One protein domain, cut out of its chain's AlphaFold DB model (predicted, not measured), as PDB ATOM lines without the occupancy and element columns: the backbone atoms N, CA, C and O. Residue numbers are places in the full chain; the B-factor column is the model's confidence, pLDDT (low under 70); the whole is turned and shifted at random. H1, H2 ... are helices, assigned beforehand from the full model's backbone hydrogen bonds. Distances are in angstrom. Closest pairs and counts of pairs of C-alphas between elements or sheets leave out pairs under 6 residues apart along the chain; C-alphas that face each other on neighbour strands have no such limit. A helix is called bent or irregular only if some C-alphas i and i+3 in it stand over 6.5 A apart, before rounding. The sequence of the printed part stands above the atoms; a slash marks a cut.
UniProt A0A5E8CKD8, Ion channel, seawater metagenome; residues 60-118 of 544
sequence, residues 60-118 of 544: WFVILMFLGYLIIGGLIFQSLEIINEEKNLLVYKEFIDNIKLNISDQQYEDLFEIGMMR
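This is residues 60 to 118 of the 544 residues of the protein "Ion channel" of seawater metagenome (UniProt A0A5E8CKD8). One long bent helix, H1, makes the length of this extended rod, and after a tight link at its far end the short helix H2 folds back at a steep slant, near H1b only around Lys 100 and Tyr 108, while its residues 112 to 117 stick out free. The printed part has 59 residues, with two named helices, H1 then H2, no named strand, and the class is all helix. The radius of gyration of the C-alphas is 19.3 A, and the spans are 58 by 24 by 17 A.

H1, residues 60 to 100, was assigned as one helix by its hydrogen bonds but is bent, with C-alphas 80 and 83 6.9 A apart. Its arms H1a, residues 60 to 80, and H1b, residues 83 to 100, stand at a steep tilt of 55 degrees. H2, residues 105 to 117, is close to H1b but not clearly touching; their closest C-alphas, of Lys 100 and Tyr 108, are 7.3 A apart. H1b and H2 run opposite ways at a steep tilt of 49 degrees. H1a and H2 are apart. Every O i to N i+4 pair is within hydrogen-bond range in H1a and H2, and 13 of 14 in H1b.

H1a measures 30.2 A from C-alpha 60 at (-18.971, -5.046, -77.040) to C-alpha 80, H1b 26.0 A, and H2 18.3 A, ending with C-alpha 117 at (-1.540, -5.713, -36.661).

The C-alphas farthest apart, of Phe 61 and Asn 102, are 58.4 A apart. Residues 60 to 95 and 112 to 118 stand free. The printed part has no cut, and residues 116 to 118 have pLDDT under 70.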
ATOM      1  N   TRP A  60     -18.835  -6.439 -77.472       83.25
ATOM      2  CA  TRP A  60     -18.971  -5.046 -77.040       83.25
ATOM      3  C   TRP A  60     -20.297  -4.753 -76.333       83.25
ATOM      4  O   TRP A  60     -20.297  -4.019 -75.352       83.25
ATOM      5  N   PHE A  61     -21.412  -5.344 -76.772       84.81
ATOM      6  CA  PHE A  61     -22.697  -5.200 -76.079       84.81
ATOM      7  C   PHE A  61     -22.656  -5.776 -74.654       84.81
ATOM      8  O   PHE A  61     -23.098  -5.109 -73.723       84.81
ATOM      9  N   VAL A  62     -22.091  -6.974 -74.465       84.94
ATOM     10  CA  VAL A  62     -21.954  -7.592 -73.132       84.94
ATOM     11  C   VAL A  62     -21.000  -6.790 -72.242       84.94
ATOM     12  O   VAL A  62     -21.327  -6.543 -71.085       84.94
ATOM     13  N   ILE A  63     -19.871  -6.312 -72.783       88.12
ATOM     14  CA  ILE A  63     -18.933  -5.438 -72.058       88.12
ATOM     15  C   ILE A  63     -19.626  -4.141 -71.616       88.12
ATOM     16  O   ILE A  63     -19.526  -3.767 -70.453       88.12
ATOM     17  N   LEU A  64     -20.368  -3.472 -72.505       91.81
ATOM     18  CA  LEU A  64     -21.092  -2.239 -72.173       91.81
ATOM     19  C   LEU A  64     -22.209  -2.472 -71.146       91.81
ATOM     20  O   LEU A  64     -22.405  -1.637 -70.270       91.81
ATOM     21  N   MET A  65     -22.911  -3.606 -71.217       90.00
ATOM     22  CA  MET A  65     -23.920  -3.990 -70.225       90.00
ATOM     23  C   MET A  65     -23.290  -4.223 -68.841       90.00
ATOM     24  O   MET A  65     -23.828  -3.757 -67.841       90.00
ATOM     25  N   PHE A  66     -22.134  -4.891 -68.787       90.62
ATOM     26  CA  PHE A  66     -21.387  -5.120 -67.547       90.62
ATOM     27  C   PHE A  66     -20.829  -3.815 -66.957       90.62
ATOM     28  O   PHE A  66     -21.036  -3.541 -65.778       90.62
ATOM     29  N   LEU A  67     -20.208  -2.960 -67.778       96.25
ATOM     30  CA  LEU A  67     -19.745  -1.634 -67.350       96.25
ATOM     31  C   LEU A  67     -20.907  -0.754 -66.864       96.25
ATOM     32  O   LEU A  67     -20.777  -0.084 -65.847       96.25
ATOM     33  N   GLY A  68     -22.057  -0.791 -67.544       96.81
ATOM     34  CA  GLY A  68     -23.268  -0.093 -67.108       96.81
ATOM     35  C   GLY A  68     -23.769  -0.575 -65.745       96.81
ATOM     36  O   GLY A  68     -24.104   0.248 -64.898       96.81
ATOM     37  N   TYR A  69     -23.755  -1.889 -65.500       96.00
ATOM     38  CA  TYR A  69     -24.094  -2.464 -64.195       96.00
ATOM     39  C   TYR A  69     -23.132  -2.000 -63.089       96.00
ATOM     40  O   TYR A  69     -23.592  -1.581 -62.028       96.00
ATOM     41  N   LEU A  70     -21.818  -1.987 -63.352       97.38
ATOM     42  CA  LEU A  70     -20.819  -1.474 -62.404       97.38
ATOM     43  C   LEU A  70     -21.002   0.021 -62.101       97.38
ATOM     44  O   LEU A  70     -20.893   0.417 -60.945       97.38
ATOM     45  N   ILE A  71     -21.316   0.847 -63.106       97.88
ATOM     46  CA  ILE A  71     -21.576   2.284 -62.912       97.88
ATOM     47  C   ILE A  71     -22.833   2.498 -62.059       97.88
ATOM     48  O   ILE A  71     -22.802   3.291 -61.122       97.88
ATOM     49  N   ILE A  72     -23.924   1.777 -62.345       97.88
ATOM     50  CA  ILE A  72     -25.164   1.859 -61.558       97.88
ATOM     51  C   ILE A  72     -24.908   1.429 -60.108       97.88
ATOM     52  O   ILE A  72     -25.296   2.145 -59.189       97.88
ATOM     53  N   GLY A  73     -24.213   0.306 -59.898       97.00
ATOM     54  CA  GLY A  73     -23.841  -0.165 -58.561       97.00
ATOM     55  C   GLY A  73     -22.969   0.842 -57.809       97.00
ATOM     56  O   GLY A  73     -23.285   1.188 -56.675       97.00
ATOM     57  N   GLY A  74     -21.925   1.371 -58.453       97.81
ATOM     58  CA  GLY A  74     -21.021   2.359 -57.858       97.81
ATOM     59  C   GLY A  74     -21.722   3.653 -57.440       97.81
ATOM     60  O   GLY A  74     -21.476   4.141 -56.342       97.81
ATOM     61  N   LEU A  75     -22.645   4.169 -58.261       98.00
ATOM     62  CA  LEU A  75     -23.452   5.347 -57.914       98.00
ATOM     63  C   LEU A  75     -24.394   5.077 -56.730       98.00
ATOM     64  O   LEU A  75     -24.543   5.937 -55.863       98.00
ATOM     65  N   ILE A  76     -25.005   3.887 -56.669       97.88
ATOM     66  CA  ILE A  76     -25.873   3.497 -55.549       97.88
ATOM     67  C   ILE A  76     -25.052   3.384 -54.258       97.88
ATOM     68  O   ILE A  76     -25.394   4.051 -53.285       97.88
ATOM     69  N   PHE A  77     -23.947   2.629 -54.255       97.31
ATOM     70  CA  PHE A  77     -23.071   2.513 -53.081       97.31
ATOM     71  C   PHE A  77     -22.533   3.873 -52.628       97.31
ATOM     72  O   PHE A  77     -22.611   4.185 -51.445       97.31
ATOM     73  N   GLN A  78     -22.080   4.725 -53.556       97.31
ATOM     74  CA  GLN A  78     -21.651   6.085 -53.225       97.31
ATOM     75  C   GLN A  78     -22.768   6.873 -52.526       97.31
ATOM     76  O   GLN A  78     -22.508   7.523 -51.520       97.31
ATOM     77  N   SER A  79     -24.005   6.806 -53.028       96.38
ATOM     78  CA  SER A  79     -25.137   7.543 -52.446       96.38
ATOM     79  C   SER A  79     -25.570   7.051 -51.060       96.38
ATOM     80  O   SER A  79     -26.114   7.840 -50.289       96.38
ATOM     81  N   LEU A  80     -25.332   5.774 -50.743       96.00
ATOM     82  CA  LEU A  80     -25.699   5.160 -49.465       96.00
ATOM     83  C   LEU A  80     -24.599   5.336 -48.408       96.00
ATOM     84  O   LEU A  80     -24.893   5.742 -47.286       96.00
ATOM     85  N   GLU A  81     -23.338   5.091 -48.774       96.12
ATOM     86  CA  GLU A  81     -22.229   5.027 -47.811       96.12
ATOM     87  C   GLU A  81     -21.585   6.386 -47.506       96.12
ATOM     88  O   GLU A  81     -21.090   6.578 -46.396       96.12
ATOM     89  N   ILE A  82     -21.613   7.362 -48.429       95.94
ATOM     90  CA  ILE A  82     -20.870   8.630 -48.260       95.94
ATOM     91  C   ILE A  82     -21.239   9.379 -46.969       95.94
ATOM     92  O   ILE A  82     -20.361   9.874 -46.271       95.94
ATOM     93  N   ILE A  83     -22.524   9.392 -46.599       94.56
ATOM     94  CA  ILE A  83     -23.020  10.070 -45.389       94.56
ATOM     95  C   ILE A  83     -22.533   9.367 -44.113       94.56
ATOM     96  O   ILE A  83     -22.372  10.007 -43.073       94.56
ATOM     97  N   ASN A  84     -22.342   8.047 -44.162       93.56
ATOM     98  CA  ASN A  84     -21.848   7.267 -43.033       93.56
ATOM     99  C   ASN A  84     -20.329   7.427 -42.894       93.56
ATOM    100  O   ASN A  84     -19.832   7.711 -41.806       93.56
ATOM    101  N   GLU A  85     -19.608   7.349 -44.012       93.00
ATOM    102  CA  GLU A  85     -18.157   7.523 -44.063       93.00
ATOM    103  C   GLU A  85     -17.726   8.932 -43.629       93.00
ATOM    104  O   GLU A  85     -16.817   9.075 -42.814       93.00
ATOM    105  N   GLU A  86     -18.426   9.987 -44.062       93.38
ATOM    106  CA  GLU A  86     -18.160  11.360 -43.604       93.38
ATOM    107  C   GLU A  86     -18.330  11.518 -42.084       93.38
ATOM    108  O   GLU A  86     -17.518  12.187 -41.440       93.38
ATOM    109  N   LYS A  87     -19.334  10.867 -41.479       93.19
ATOM    110  CA  LYS A  87     -19.522  10.862 -40.015       93.19
ATOM    111  C   LYS A  87     -18.400  10.108 -39.307       93.19
ATOM    112  O   LYS A  87     -17.855  10.623 -38.333       93.19
ATOM    113  N   ASN A  88     -18.033   8.929 -39.807       91.12
ATOM    114  CA  ASN A  88     -16.945   8.126 -39.249       91.12
ATOM    115  C   ASN A  88     -15.610   8.884 -39.313       91.12
ATOM    116  O   ASN A  88     -14.876   8.913 -38.329       91.12
ATOM    117  N   LEU A  89     -15.333   9.576 -40.423       90.88
ATOM    118  CA  LEU A  89     -14.144  10.416 -40.596       90.88
ATOM    119  C   LEU A  89     -14.110  11.622 -39.648       90.88
ATOM    120  O   LEU A  89     -13.024  12.015 -39.221       90.88
ATOM    121  N   LEU A  90     -15.259  12.220 -39.315       90.56
ATOM    122  CA  LEU A  90     -15.336  13.300 -38.324       90.56
ATOM    123  C   LEU A  90     -15.031  12.784 -36.912       90.56
ATOM    124  O   LEU A  90     -14.151  13.335 -36.253       90.56
ATOM    125  N   VAL A  91     -15.678  11.691 -36.494       89.94
ATOM    126  CA  VAL A  91     -15.423  11.039 -35.193       89.94
ATOM    127  C   VAL A  91     -13.966  10.577 -35.084       89.94
ATOM    128  O   VAL A  91     -13.331  10.768 -34.049       89.94
ATOM    129  N   TYR A  92     -13.409  10.015 -36.160       84.88
ATOM    130  CA  TYR A  92     -12.010   9.596 -36.210       84.88
ATOM    131  C   TYR A  92     -11.057  10.779 -36.013       84.88
ATOM    132  O   TYR A  92     -10.166  10.702 -35.172       84.88
ATOM    133  N   LYS A  93     -11.258  11.894 -36.732       87.00
ATOM    134  CA  LYS A  93     -10.432  13.105 -36.578       87.00
ATOM    135  C   LYS A  93     -10.485  13.653 -35.155       87.00
ATOM    136  O   LYS A  93      -9.434  13.852 -34.559       87.00
ATOM    137  N   GLU A  94     -11.681  13.808 -34.591       87.44
ATOM    138  CA  GLU A  94     -11.858  14.285 -33.214       87.44
ATOM    139  C   GLU A  94     -11.151  13.369 -32.198       87.44
ATOM    140  O   GLU A  94     -10.502  13.844 -31.265       87.44
ATOM    141  N   PHE A  95     -11.205  12.049 -32.394       84.06
ATOM    142  CA  PHE A  95     -10.496  11.089 -31.547       84.06
ATOM    143  C   PHE A  95      -8.965  11.177 -31.693       84.06
ATOM    144  O   PHE A  95      -8.256  11.178 -30.684       84.06
ATOM    145  N   ILE A  96      -8.446  11.300 -32.922       80.75
ATOM    146  CA  ILE A  96      -7.003  11.450 -33.169       80.75
ATOM    147  C   ILE A  96      -6.473  12.769 -32.603       80.75
ATOM    148  O   ILE A  96      -5.430  12.755 -31.948       80.75
ATOM    149  N   ASP A  97      -7.187  13.879 -32.783       84.38
ATOM    150  CA  ASP A  97      -6.782  15.185 -32.252       84.38
ATOM    151  C   ASP A  97      -6.699  15.149 -30.712       84.38
ATOM    152  O   ASP A  97      -5.714  15.609 -30.133       84.38
ATOM    153  N   ASN A  98      -7.659  14.501 -30.040       84.25
ATOM    154  CA  ASN A  98      -7.624  14.288 -28.587       84.25
ATOM    155  C   ASN A  98      -6.453  13.394 -28.121       84.25
ATOM    156  O   ASN A  98      -5.892  13.616 -27.042       84.25
ATOM    157  N   ILE A  99      -6.060  12.391 -28.912       79.44
ATOM    158  CA  ILE A  99      -4.913  11.523 -28.601       79.44
ATOM    159  C   ILE A  99      -3.582  12.249 -28.824       79.44
ATOM    160  O   ILE A  99      -2.709  12.184 -27.955       79.44
ATOM    161  N   LYS A 100      -3.421  12.976 -29.938       77.94
ATOM    162  CA  LYS A 100      -2.175  13.686 -30.287       77.94
ATOM    163  C   LYS A 100      -1.792  14.795 -29.302       77.94
ATOM    164  O   LYS A 100      -0.625  15.158 -29.229       77.94
ATOM    165  N   LEU A 101      -2.729  15.281 -28.486       75.88
ATOM    166  CA  LEU A 101      -2.420  16.167 -27.354       75.88
ATOM    167  C   LEU A 101      -1.592  15.487 -26.245       75.88
ATOM    168  O   LEU A 101      -0.978  16.184 -25.441       75.88
ATOM    169  N   ASN A 102      -1.581  14.150 -26.185       80.69
ATOM    170  CA  ASN A 102      -1.011  13.369 -25.082       80.69
ATOM    171  C   ASN A 102       0.138  12.424 -25.487       80.69
ATOM    172  O   ASN A 102       0.788  11.866 -24.603       80.69
ATOM    173  N   ILE A 103       0.402  12.228 -26.785       84.81
ATOM    174  CA  ILE A 103       1.479  11.356 -27.293       84.81
ATOM    175  C   ILE A 103       2.268  12.027 -28.423       84.81
ATOM    176  O   ILE A 103       1.737  12.857 -29.157       84.81
ATOM    177  N   SER A 104       3.537  11.650 -28.581       85.50
ATOM    178  CA  SER A 104       4.355  12.086 -29.724       85.50
ATOM    179  C   SER A 104       3.918  11.420 -31.034       85.50
ATOM    180  O   SER A 104       3.363  10.322 -31.012       85.50
ATOM    181  N   ASP A 105       4.227  12.032 -32.185       83.56
ATOM    182  CA  ASP A 105       3.913  11.444 -33.498       83.56
ATOM    183  C   ASP A 105       4.526  10.044 -33.682       83.56
ATOM    184  O   ASP A 105       3.862   9.166 -34.217       83.56
ATOM    185  N   GLN A 106       5.736   9.784 -33.165       84.81
ATOM    186  CA  GLN A 106       6.326   8.439 -33.214       84.81
ATOM    187  C   GLN A 106       5.500   7.428 -32.407       84.81
ATOM    188  O   GLN A 106       5.188   6.358 -32.909       84.81
ATOM    189  N   GLN A 107       5.089   7.782 -31.185       83.94
ATOM    190  CA  GLN A 107       4.229   6.914 -30.373       83.94
ATOM    191  C   GLN A 107       2.851   6.712 -31.009       83.94
ATOM    192  O   GLN A 107       2.251   5.661 -30.811       83.94
ATOM    193  N   TYR A 108       2.344   7.699 -31.753       82.50
ATOM    194  CA  TYR A 108       1.114   7.569 -32.526       82.50
ATOM    195  C   TYR A 108       1.273   6.556 -33.668       82.50
ATOM    196  O   TYR A 108       0.441   5.657 -33.776       82.50
ATOM    197  N   GLU A 109       2.344   6.648 -34.464       83.19
ATOM    198  CA  GLU A 109       2.633   5.675 -35.529       83.19
ATOM    199  C   GLU A 109       2.876   4.267 -34.958       83.19
ATOM    200  O   GLU A 109       2.283   3.308 -35.445       83.19
ATOM    201  N   ASP A 110       3.636   4.133 -33.864       83.75
ATOM    202  CA  ASP A 110       3.857   2.848 -33.183       83.75
ATOM    203  C   ASP A 110       2.521   2.225 -32.709       83.75
ATOM    204  O   ASP A 110       2.281   1.023 -32.869       83.75
ATOM    205  N   LEU A 111       1.613   3.035 -32.144       80.44
ATOM    206  CA  LEU A 111       0.288   2.580 -31.701       80.44
ATOM    207  C   LEU A 111      -0.621   2.218 -32.887       80.44
ATOM    208  O   LEU A 111      -1.402   1.266 -32.799       80.44
ATOM    209  N   PHE A 112      -0.518   2.966 -33.986       79.31
ATOM    210  CA  PHE A 112      -1.258   2.734 -35.223       79.31
ATOM    211  C   PHE A 112      -0.804   1.441 -35.911       79.31
ATOM    212  O   PHE A 112      -1.651   0.621 -36.269       79.31
ATOM    213  N   GLU A 113       0.507   1.188 -36.008       78.81
ATOM    214  CA  GLU A 113       1.049  -0.084 -36.494       78.81
ATOM    215  C   GLU A 113       0.544  -1.266 -35.655       78.81
ATOM    216  O   GLU A 113       0.021  -2.236 -36.210       78.81
ATOM    217  N   ILE A 114       0.608  -1.175 -34.320       76.25
ATOM    218  CA  ILE A 114       0.090  -2.222 -33.421       76.25
ATOM    219  C   ILE A 114      -1.420  -2.439 -33.635       76.25
ATOM    220  O   ILE A 114      -1.871  -3.587 -33.708       76.25
ATOM    221  N   GLY A 115      -2.195  -1.361 -33.786       71.19
ATOM    222  CA  GLY A 115      -3.636  -1.412 -34.056       71.19
ATOM    223  C   GLY A 115      -3.992  -2.020 -35.418       71.19
ATOM    224  O   GLY A 115      -4.979  -2.752 -35.521       71.19
ATOM    225  N   MET A 116      -3.170  -1.790 -36.448       68.88
ATOM    226  CA  MET A 116      -3.301  -2.455 -37.749       68.88
ATOM    227  C   MET A 116      -2.897  -3.935 -37.696       68.88
ATOM    228  O   MET A 116      -3.478  -4.751 -38.410       68.88
ATOM    229  N   MET A 117      -1.939  -4.312 -36.841       66.06
ATOM    230  CA  MET A 117      -1.540  -5.713 -36.661       66.06
ATOM    231  C   MET A 117      -2.581  -6.541 -35.893       66.06
ATOM    232  O   MET A 117      -2.746  -7.728 -36.192       66.06
ATOM    233  N   ARG A 118      -3.268  -5.965 -34.893       63.88
ATOM    234  CA  ARG A 118      -4.305  -6.654 -34.099       63.88
ATOM    235  C   ARG A 118      -5.398  -5.711 -33.593       63.88
ATOM    236  O   ARG A 118      -5.120  -4.712 -32.939       63.88
TER     237      ARG A 118